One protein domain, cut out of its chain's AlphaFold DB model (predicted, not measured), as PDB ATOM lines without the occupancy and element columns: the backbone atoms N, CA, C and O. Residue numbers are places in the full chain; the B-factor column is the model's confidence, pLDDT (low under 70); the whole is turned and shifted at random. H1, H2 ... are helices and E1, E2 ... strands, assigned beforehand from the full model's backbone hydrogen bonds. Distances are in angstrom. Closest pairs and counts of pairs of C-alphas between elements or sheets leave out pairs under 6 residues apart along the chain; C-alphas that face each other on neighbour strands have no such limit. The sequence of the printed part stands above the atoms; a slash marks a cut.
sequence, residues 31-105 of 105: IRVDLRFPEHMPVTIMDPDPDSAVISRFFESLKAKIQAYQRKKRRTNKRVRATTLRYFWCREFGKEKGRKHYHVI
ATOM      1  N   ILE A  31     118.009  90.970 108.150       92.31
ATOM      2  CA  ILE A  31     118.374  92.056 107.235       92.31
ATOM      3  C   ILE A  31     119.606  92.751 107.794       92.31
ATOM      4  O   ILE A  31     119.523  93.435 108.808       92.31
ATOM      5  N   ARG A  32     120.735  92.624 107.094       92.81
ATOM      6  CA  ARG A  32     121.939  93.388 107.412       92.81
ATOM      7  C   ARG A  32     121.890  94.755 106.738       92.81
ATOM      8  O   ARG A  32     121.631  94.845 105.539       92.81
ATOM      9  N   VAL A  33     122.183  95.804 107.498       94.19
ATOM     10  CA  VAL A  33     122.280  97.181 107.010       94.19
ATOM     11  C   VAL A  33     123.577  97.805 107.503       94.19
ATOM     12  O   VAL A  33     123.842  97.832 108.703       94.19
ATOM     13  N   ASP A  34     124.352  98.366 106.581       93.38
ATOM     14  CA  ASP A  34     125.555  99.127 106.906       93.38
ATOM     15  C   ASP A  34     125.230 100.627 106.856       93.38
ATOM     16  O   ASP A  34     124.983 101.201 105.793       93.38
ATOM     17  N   LEU A  35     125.200 101.270 108.021       93.94
ATOM     18  CA  LEU A  35     124.873 102.685 108.170       93.94
ATOM     19  C   LEU A  35     126.152 103.524 108.131       93.94
ATOM     20  O   LEU A  35     127.021 103.397 108.996       93.94
ATOM     21  N   ARG A  36     126.244 104.417 107.144       92.38
ATOM     22  CA  ARG A  36     127.369 105.342 106.950       92.38
ATOM     23  C   ARG A  36     126.900 106.786 107.050       92.38
ATOM     24  O   ARG A  36     125.787 107.113 106.645       92.38
ATOM     25  N   PHE A  37     127.773 107.653 107.550       91.00
ATOM     26  CA  PHE A  37     127.514 109.088 107.574       91.00
ATOM     27  C   PHE A  37     127.851 109.748 106.229       91.00
ATOM     28  O   PHE A  37     128.795 109.308 105.554       91.00
ATOM     29  N   PRO A  38     127.146 110.836 105.866       90.81
ATOM     30  CA  PRO A  38     127.485 111.659 104.704       90.81
ATOM     31  C   PRO A  38     128.952 112.098 104.713       90.81
ATOM     32  O   PRO A  38     129.510 112.336 105.782       90.81
ATOM     33  N   GLU A  39     129.596 112.208 103.548       87.81
ATOM     34  CA  GLU A  39     131.050 112.447 103.451       87.81
ATOM     35  C   GLU A  39     131.519 113.762 104.085       87.81
ATOM     36  O   GLU A  39     132.581 113.791 104.694       87.81
ATOM     37  N   HIS A  40     130.681 114.797 104.059       86.94
ATOM     38  CA  HIS A  40     130.976 116.107 104.648       86.94
ATOM     39  C   HIS A  40     130.925 116.142 106.187       86.94
ATOM     40  O   HIS A  40     131.234 117.172 106.778       86.94
ATOM     41  N   MET A  41     130.495 115.063 106.853       86.75
ATOM     42  CA  MET A  41     130.356 115.044 108.310       86.75
ATOM     43  C   MET A  41     131.675 114.631 108.999       86.75
ATOM     44  O   MET A  41     132.215 113.568 108.645       86.75
ATOM     45  N   PRO A  42     132.157 115.398 110.002       85.56
ATOM     46  CA  PRO A  42     133.362 115.080 110.769       85.56
ATOM     47  C   PRO A  42     133.053 113.983 111.797       85.56
ATOM     48  O   PRO A  42     132.655 114.244 112.928       85.56
ATOM     49  N   VAL A  43     133.124 112.728 111.355       87.12
ATOM     50  CA  VAL A  43     132.834 111.534 112.174       87.12
ATOM     51  C   VAL A  43     133.980 110.524 112.148       87.12
ATOM     52  O   VAL A  43     133.761 109.309 112.130       87.12
ATOM     53  N   THR A  44     135.212 111.000 112.055       88.62
ATOM     54  CA  THR A  44     136.395 110.147 112.168       88.62
ATOM     55  C   THR A  44     136.685 109.804 113.628       88.62
ATOM     56  O   THR A  44     136.114 110.378 114.549       88.62
ATOM     57  N   ILE A  45     137.583 108.847 113.848       83.81
ATOM     58  CA  ILE A  45     138.079 108.478 115.180       83.81
ATOM     59  C   ILE A  45     138.782 109.637 115.915       83.81
ATOM     60  O   ILE A  45     138.877 109.602 117.138       83.81
ATOM     61  N   MET A  46     139.269 110.642 115.182       85.31
ATOM     62  CA  MET A  46     139.946 111.819 115.742       85.31
ATOM     63  C   MET A  46     138.968 112.954 116.069       85.31
ATOM     64  O   MET A  46     139.328 113.879 116.794       85.31
ATOM     65  N   ASP A  47     137.743 112.889 115.544       82.88
ATOM     66  CA  ASP A  47     136.732 113.912 115.770       82.88
ATOM     67  C   ASP A  47     136.009 113.665 117.107       82.88
ATOM     68  O   ASP A  47     135.730 112.511 117.459       82.88
ATOM     69  N   PRO A  48     135.635 114.724 117.850       75.44
ATOM     70  CA  PRO A  48     134.682 114.596 118.945       75.44
ATOM     71  C   PRO A  48     133.400 113.962 118.407       75.44
ATOM     72  O   PRO A  48     132.876 114.441 117.404       75.44
ATOM     73  N   ASP A  49     132.896 112.895 119.043       73.75
ATOM     74  CA  ASP A  49     131.679 112.227 118.569       73.75
ATOM     75  C   ASP A  49     130.524 113.244 118.571       73.75
ATOM     76  O   ASP A  49     130.051 113.609 119.653       73.75
ATOM     77  N   PRO A  50     130.055 113.710 117.396       69.31
ATOM     78  CA  PRO A  50     129.091 114.799 117.356       69.31
ATOM     79  C   PRO A  50     127.728 114.348 117.884       69.31
ATOM     80  O   PRO A  50     126.895 115.180 118.234       69.31
ATOM     81  N   ASP A  51     127.477 113.031 117.909       78.94
ATOM     82  CA  ASP A  51     126.185 112.482 118.285       78.94
ATOM     83  C   ASP A  51     126.275 110.990 118.638       78.94
ATOM     84  O   ASP A  51     126.089 110.097 117.800       78.94
ATOM     85  N   SER A  52     126.523 110.705 119.916       80.69
ATOM     86  CA  SER A  52     126.560 109.334 120.439       80.69
ATOM     87  C   SER A  52     125.179 108.657 120.449       80.69
ATOM     88  O   SER A  52     125.093 107.427 120.444       80.69
ATOM     89  N   ALA A  53     124.092 109.435 120.396       90.00
ATOM     90  CA  ALA A  53     122.709 108.956 120.450       90.00
ATOM     91  C   ALA A  53     122.099 108.646 119.068       90.00
ATOM     92  O   ALA A  53     120.956 108.190 118.976       90.00
ATOM     93  N   VAL A  54     122.845 108.855 117.979       92.19
ATOM     94  CA  VAL A  54     122.372 108.655 116.599       92.19
ATOM     95  C   VAL A  54     121.832 107.253 116.329       92.19
ATOM     96  O   VAL A  54     120.777 107.110 115.706       92.19
ATOM     97  N   ILE A  55     122.493 106.216 116.846       93.62
ATOM     98  CA  ILE A  55     122.048 104.833 116.655       93.62
ATOM     99  C   ILE A  55     120.735 104.558 117.405       93.62
ATOM    100  O   ILE A  55     119.851 103.881 116.881       93.62
ATOM    101  N   SER A  56     120.553 105.158 118.585       94.44
ATOM    102  CA  SER A  56     119.307 105.068 119.352       94.44
ATOM    103  C   SER A  56     118.150 105.702 118.584       94.44
ATOM    104  O   SER A  56     117.134 105.042 118.358       94.44
ATOM    105  N   ARG A  57     118.336 106.928 118.072       95.44
ATOM    106  CA  ARG A  57     117.314 107.619 117.268       95.44
ATOM    107  C   ARG A  57     116.988 106.881 115.970       95.44
ATOM    108  O   ARG A  57     115.831 106.863 115.548       95.44
ATOM    109  N   PHE A  58     117.976 106.232 115.349       94.94
ATOM    110  CA  PHE A  58     117.736 105.365 114.196       94.94
ATOM    111  C   PHE A  58     116.751 104.236 114.539       94.94
ATOM    112  O   PHE A  58     115.742 104.072 113.846       94.94
ATOM    113  N   PHE A  59     116.981 103.498 115.631       95.88
ATOM    114  CA  PHE A  59     116.088 102.407 116.037       95.88
ATOM    115  C   PHE A  59     114.723 102.894 116.531       95.88
ATOM    116  O   PHE A  59     113.717 102.238 116.261       95.88
ATOM    117  N   GLU A  60     114.650 104.036 117.213       96.62
ATOM    118  CA  GLU A  60     113.377 104.664 117.588       96.62
ATOM    119  C   GLU A  60     112.550 105.026 116.350       96.62
ATOM    120  O   GLU A  60     111.375 104.661 116.254       96.62
ATOM    121  N   SER A  61     113.181 105.651 115.351       97.00
ATOM    122  CA  SER A  61     112.550 105.968 114.067       97.00
ATOM    123  C   SER A  61     112.100 104.705 113.326       97.00
ATOM    124  O   SER A  61     110.978 104.647 112.816       97.00
ATOM    125  N   LEU A  62     112.928 103.654 113.304       95.44
ATOM    126  CA  LEU A  62     112.582 102.372 112.685       95.44
ATOM    127  C   LEU A  62     111.362 101.725 113.362       95.44
ATOM    128  O   LEU A  62     110.409 101.343 112.675       95.44
ATOM    129  N   LYS A  63     111.344 101.661 114.701       95.31
ATOM    130  CA  LYS A  63     110.197 101.164 115.481       95.31
ATOM    131  C   LYS A  63     108.933 101.965 115.162       95.31
ATOM    132  O   LYS A  63     107.892 101.371 114.866       95.31
ATOM    133  N   ALA A  64     109.026 103.296 115.144       96.56
ATOM    134  CA  ALA A  64     107.904 104.175 114.827       96.56
ATOM    135  C   ALA A  64     107.360 103.936 113.405       96.56
ATOM    136  O   ALA A  64     106.143 103.834 113.215       96.56
ATOM    137  N   LYS A  65     108.242 103.769 112.410       95.94
ATOM    138  CA  LYS A  65     107.865 103.465 111.018       95.94
ATOM    139  C   LYS A  65     107.167 102.110 110.892       95.94
ATOM    140  O   LYS A  65     106.132 102.026 110.230       95.94
ATOM    141  N   ILE A  66     107.664 101.068 111.566       94.19
ATOM    142  CA  ILE A  66     107.015  99.745 111.592       94.19
ATOM    143  C   ILE A  66     105.607  99.853 112.190       94.19
ATOM    144  O   ILE A  66     104.639  99.368 111.597       94.19
ATOM    145  N   GLN A  67     105.458 100.536 113.327       94.00
ATOM    146  CA  GLN A  67     104.154 100.734 113.966       94.00
ATOM    147  C   GLN A  67     103.190 101.533 113.078       94.00
ATOM    148  O   GLN A  67     102.016 101.179 112.958       94.00
ATOM    149  N   ALA A  68     103.662 102.605 112.436       95.56
ATOM    150  CA  ALA A  68     102.869 103.393 111.495       95.56
ATOM    151  C   ALA A  68     102.403 102.548 110.297       95.56
ATOM    152  O   ALA A  68     101.219 102.570 109.952       95.56
ATOM    153  N   TYR A  69     103.293 101.738 109.720       94.25
ATOM    154  CA  TYR A  69     102.970 100.829 108.621       94.25
ATOM    155  C   TYR A  69     101.916  99.786 109.012       94.25
ATOM    156  O   TYR A  69     100.927  99.593 108.300       94.25
ATOM    157  N   GLN A  70     102.082  99.146 110.172       94.12
ATOM    158  CA  GLN A  70     101.104  98.193 110.689       94.12
ATOM    159  C   GLN A  70      99.744  98.858 110.955       94.12
ATOM    160  O   GLN A  70      98.711  98.298 110.588       94.12
ATOM    161  N   ARG A  71      99.722 100.073 111.530       94.19
ATOM    162  CA  ARG A  71      98.488 100.861 111.718       94.19
ATOM    163  C   ARG A  71      97.799 101.155 110.387       94.19
ATOM    164  O   ARG A  71      96.595 100.939 110.278       94.19
ATOM    165  N   LYS A  72      98.551 101.580 109.364       95.44
ATOM    166  CA  LYS A  72      98.021 101.833 108.015       95.44
ATOM    167  C   LYS A  72      97.391 100.573 107.416       95.44
ATOM    168  O   LYS A  72      96.269 100.640 106.931       95.44
ATOM    169  N   LYS A  73      98.066  99.421 107.505       95.31
ATOM    170  CA  LYS A  73      97.524  98.141 107.018       95.31
ATOM    171  C   LYS A  73      96.222  97.743 107.714       95.31
ATOM    172  O   LYS A  73      95.278  97.373 107.019       95.31
ATOM    173  N   ARG A  74      96.166  97.866 109.049       93.75
ATOM    174  CA  ARG A  74      94.947  97.596 109.834       93.75
ATOM    175  C   ARG A  74      93.778  98.464 109.371       93.75
ATOM    176  O   ARG A  74      92.706  97.934 109.134       93.75
ATOM    177  N   ARG A  75      94.008  99.766 109.162       95.25
ATOM    178  CA  ARG A  75      92.978 100.702 108.668       95.25
ATOM    179  C   ARG A  75      92.436 100.335 107.286       95.25
ATOM    180  O   ARG A  75      91.285 100.612 106.998       95.25
ATOM    181  N   THR A  76      93.252  99.711 106.439       96.56
ATOM    182  CA  THR A  76      92.835  99.252 105.103       96.56
ATOM    183  C   THR A  76      92.304  97.813 105.091       96.56
ATOM    184  O   THR A  76      92.324  97.186 104.036       96.56
ATOM    185  N   ASN A  77      91.932  97.243 106.246       93.56
ATOM    186  CA  ASN A  77      91.510  95.842 106.403       93.56
ATOM    187  C   ASN A  77      92.483  94.810 105.798       93.56
ATOM    188  O   ASN A  77      92.101  93.709 105.410       93.56
ATOM    189  N   LYS A  78      93.781  95.141 105.735       94.44
ATOM    190  CA  LYS A  78      94.824  94.213 105.284       94.44
ATOM    191  C   LYS A  78      95.342  93.419 106.474       94.44
ATOM    192  O   LYS A  78      95.589  93.980 107.542       94.44
ATOM    193  N   ARG A  79      95.596  92.121 106.271       90.50
ATOM    194  CA  ARG A  79      96.187  91.250 107.297       90.50
ATOM    195  C   ARG A  79      97.510  91.830 107.807       90.50
ATOM    196  O   ARG A  79      98.422  92.117 107.027       90.50
ATOM    197  N   VAL A  80      97.633  91.948 109.128       90.81
ATOM    198  CA  VAL A  80      98.872  92.325 109.817       90.81
ATOM    199  C   VAL A  80      99.344  91.142 110.645       90.81
ATOM    200  O   VAL A  80      98.599  90.630 111.473       90.81
ATOM    201  N   ARG A  81     100.575  90.688 110.401       84.25
ATOM    202  CA  ARG A  81     101.227  89.686 111.249       84.25
ATOM    203  C   ARG A  81     101.871  90.399 112.434       84.25
ATOM    204  O   ARG A  81     102.446  91.472 112.253       84.25
ATOM    205  N   ALA A  82     101.770  89.810 113.622       79.56
ATOM    206  CA  ALA A  82     102.570  90.248 114.755       79.56
ATOM    207  C   ALA A  82     104.051  90.035 114.404       79.56
ATOM    208  O   ALA A  82     104.442  88.947 113.983       79.56
ATOM    209  N   THR A  83     104.854  91.089 114.518       82.00
ATOM    210  CA  THR A  83     106.287  91.062 114.214       82.00
ATOM    211  C   THR A  83     107.022  91.718 115.365       82.00
ATOM    212  O   THR A  83     106.748  92.875 115.686       82.00
ATOM    213  N   THR A  84     107.954  90.981 115.960       88.12
ATOM    214  CA  THR A  84     108.861  91.493 116.985       88.12
ATOM    215  C   THR A  84     110.143  91.945 116.295       88.12
ATOM    216  O   THR A  84     110.836  91.127 115.698       88.12
ATOM    217  N   LEU A  85     110.460  93.242 116.353       91.69
ATOM    218  CA  LEU A  85     111.754  93.734 115.881       91.69
ATOM    219  C   LEU A  85     112.823  93.358 116.912       91.69
ATOM    220  O   LEU A  85     112.792  93.847 118.041       91.69
ATOM    221  N   ARG A  86     113.768  92.517 116.502       92.56
ATOM    222  CA  ARG A  86     115.020  92.248 117.214       92.56
ATOM    223  C   ARG A  86     116.140  92.859 116.383       92.56
ATOM    224  O   ARG A  86     116.036  92.846 115.161       92.56
ATOM    225  N   TYR A  87     117.140  93.436 117.039       92.75
ATOM    226  CA  TYR A  87     118.278  94.023 116.348       92.75
ATOM    227  C   TYR A  87     119.560  93.874 117.157       92.75
ATOM    228  O   TYR A  87     119.541  93.861 118.391       92.75
ATOM    229  N   PHE A  88     120.666  93.810 116.437       91.62
ATOM    230  CA  PHE A  88     122.026  93.828 116.937       91.62
ATOM    231  C   PHE A  88     122.810  94.889 116.166       91.62
ATOM    232  O   PHE A  88     122.555  95.113 114.984       91.62
ATOM    233  N   TRP A  89     123.748  95.569 116.823       93.00
ATOM    234  CA  TRP A  89     124.618  96.506 116.127       93.00
ATOM    235  C   TRP A  89     126.022  96.536 116.718       93.00
ATOM    236  O   TRP A  89     126.201  96.353 117.922       93.00
ATOM    237  N   CYS A  90     127.006  96.830 115.871       90.44
ATOM    238  CA  CYS A  90     128.348  97.220 116.289       90.44
ATOM    239  C   CYS A  90     128.720  98.570 115.667       90.44
ATOM    240  O   CYS A  90     128.206  98.955 114.614       90.44
ATOM    241  N   ARG A  91     129.581  99.315 116.363       90.62
ATOM    242  CA  ARG A  91     130.186 100.554 115.866       90.62
ATOM    243  C   ARG A  91     131.637 100.265 115.532       90.62
ATOM    244  O   ARG A  91     132.376  99.814 116.403       90.62
ATOM    245  N   GLU A  92     132.035 100.604 114.317       90.00
ATOM    246  CA  GLU A  92     133.399 100.425 113.827       90.00
ATOM    247  C   GLU A  92     133.920 101.719 113.197       90.00
ATOM    248  O   GLU A  92     133.155 102.611 112.813       90.00
ATOM    249  N   PHE A  93     135.242 101.824 113.096       90.25
ATOM    250  CA  PHE A  93     135.922 102.899 112.385       90.25
ATOM    251  C   PHE A  93     136.638 102.290 111.181       90.25
ATOM    252  O   PHE A  93     137.405 101.340 111.321       90.25
ATOM    253  N   GLY A  94     136.338 102.794 109.982       87.12
ATOM    254  CA  GLY A  94     136.889 102.243 108.743       87.12
ATOM    255  C   GLY A  94     138.416 102.345 108.702       87.12
ATOM    256  O   GLY A  94     138.970 103.354 109.125       87.12
ATOM    257  N   LYS A  95     139.092 101.330 108.154       85.56
ATOM    258  CA  LYS A  95     140.564 101.228 108.180       85.56
ATOM    259  C   LYS A  95     141.286 102.363 107.448       85.56
ATOM    260  O   LYS A  95     142.332 102.798 107.905       85.56
ATOM    261  N   GLU A  96     140.737 102.829 106.326       82.19
ATOM    262  CA  GLU A  96     141.397 103.829 105.471       82.19
ATOM    263  C   GLU A  96     141.233 105.255 106.003       82.19
ATOM    264  O   GLU A  96     142.208 105.939 106.290       82.19
ATOM    265  N   LYS A  97     139.982 105.712 106.140       83.12
ATOM    266  CA  LYS A  97     139.654 107.097 106.519       83.12
ATOM    267  C   LYS A  97     139.284 107.254 108.002       83.12
ATOM    268  O   LYS A  97     138.820 108.317 108.401       83.12
ATOM    269  N   GLY A  98     139.357 106.187 108.803       89.06
ATOM    270  CA  GLY A  98     138.985 106.217 110.222       89.06
ATOM    271  C   GLY A  98     137.522 106.583 110.483       89.06
ATOM    272  O   GLY A  98     137.213 107.046 111.574       89.06
ATOM    273  N   ARG A  99     136.619 106.457 109.496       91.00
ATOM    274  CA  ARG A  99     135.242 106.974 109.599       91.00
ATOM    275  C   ARG A  99     134.329 106.029 110.371       91.00
ATOM    276  O   ARG A  99     134.257 104.835 110.061       91.00
ATOM    277  N   LYS A 100     133.593 106.592 111.328       91.56
ATOM    278  CA  LYS A 100     132.567 105.907 112.115       91.56
ATOM    279  C   LYS A 100     131.472 105.366 111.198       91.56
ATOM    280  O   LYS A 100     130.965 106.076 110.331       91.56
ATOM    281  N   HIS A 101     131.084 104.119 111.409       92.31
ATOM    282  CA  HIS A 101     129.927 103.497 110.774       92.31
ATOM    283  C   HIS A 101     129.335 102.436 111.702       92.31
ATOM    284  O   HIS A 101     129.959 102.041 112.691       92.31
ATOM    285  N   TYR A 102     128.109 102.012 111.402       93.50
ATOM    286  CA  TYR A 102     127.417 100.988 112.177       93.50
ATOM    287  C   TYR A 102     127.025  99.824 111.279       93.50
ATOM    288  O   TYR A 102     126.442 100.039 110.216       93.50
ATOM    289  N   HIS A 103     127.287  98.604 111.731       92.56
ATOM    290  CA  HIS A 103     126.678  97.411 111.154       92.56
ATOM    291  C   HIS A 103     125.462  97.054 111.991       92.56
ATOM    292  O   HIS A 103     125.571  96.935 113.208       92.56
ATOM    293  N   VAL A 104     124.312  96.910 111.343       94.12
ATOM    294  CA  VAL A 104     123.041  96.545 111.969       94.12
ATOM    295  C   VAL A 104     122.566  95.227 111.383       94.12
ATOM    296  O   VAL A 104     122.665  95.023 110.173       94.12
ATOM    297  N   ILE A 105     122.041  94.353 112.237       90.50
ATOM    298  CA  ILE A 105     121.398  93.085 111.878       90.50
ATOM    299  C   ILE A 105     120.055  92.982 112.597       90.50
ATOM    300  O   ILE A 105     119.998  93.429 113.766       90.50
TER     301      ILE A 105
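What this domain is: This is residues 31 to 105 of the 105 residues of an uncharacterized protein of Escherichia coli (UniProt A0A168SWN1). A long helix, H1, reaches away from a small three-stranded sheet, meeting it only near the helix's first turns, and residues 76 to 88 fold back from the helix's far end to the sheet. Residues 37 to 53 form a long loop between E1 and H1 at the sheet's other end. The printed part has 75 residues, with E1, H1, E2 and E3 along the chain; the sheet, in the order E1, E3, E2, is antiparallel. The class is mixed, helices and strands, with under half of the residues in named elements. The whole is loose, with a radius of gyration of the C-alphas of 16.3 A, and a rod spanning 51 by 19 by 17 A.

How they stand to each other: E1, residues 33 to 36, is an edge strand, antiparallel to E3, residues 100 to 104, at 166 degrees; N 35 and O 102 are within hydrogen-bond range at 2.8 A. H1, residues 54 to 75, is on the sheet but only grazes it, with residues 55 to 59; the closest C-alphas of H1 and E3 are those of Ile 55 and Tyr 102, 8.0 A. In H1 every O i to N i+4 pair is within hydrogen-bond range. E2, residues 89 to 93, is the other edge strand and forms a hairpin with E3, antiparallel at 155 degrees; N 101 and O 92 are 2.9 A apart, within hydrogen-bond range. E1 and E2 are apart. E1, H1 and E2 form a split strand-helix-strand unit, two strands running the same way with E3 between them, and its crossover is right-handed.

Where its parts are: E1 begins at C-alpha 33 (122.280, 97.181, 107.010) and is 9.6 A long. H1 runs 31.5 A, from C-alpha 54 to C-alpha 75 (92.978, 100.702, 108.668). E2 is 13.5 A long, and E3, 13.4 A, ends at C-alpha 104 (123.041, 96.545, 111.969).

The domain as a whole: The C-alphas of Met 46 and Asn 77, the two farthest apart, are 51.9 A apart. The printed part has no cut. The links E1 to H1 and H1 to E2 are long. Mean pLDDT of the printed part is 90.2; residue 50 is under 70.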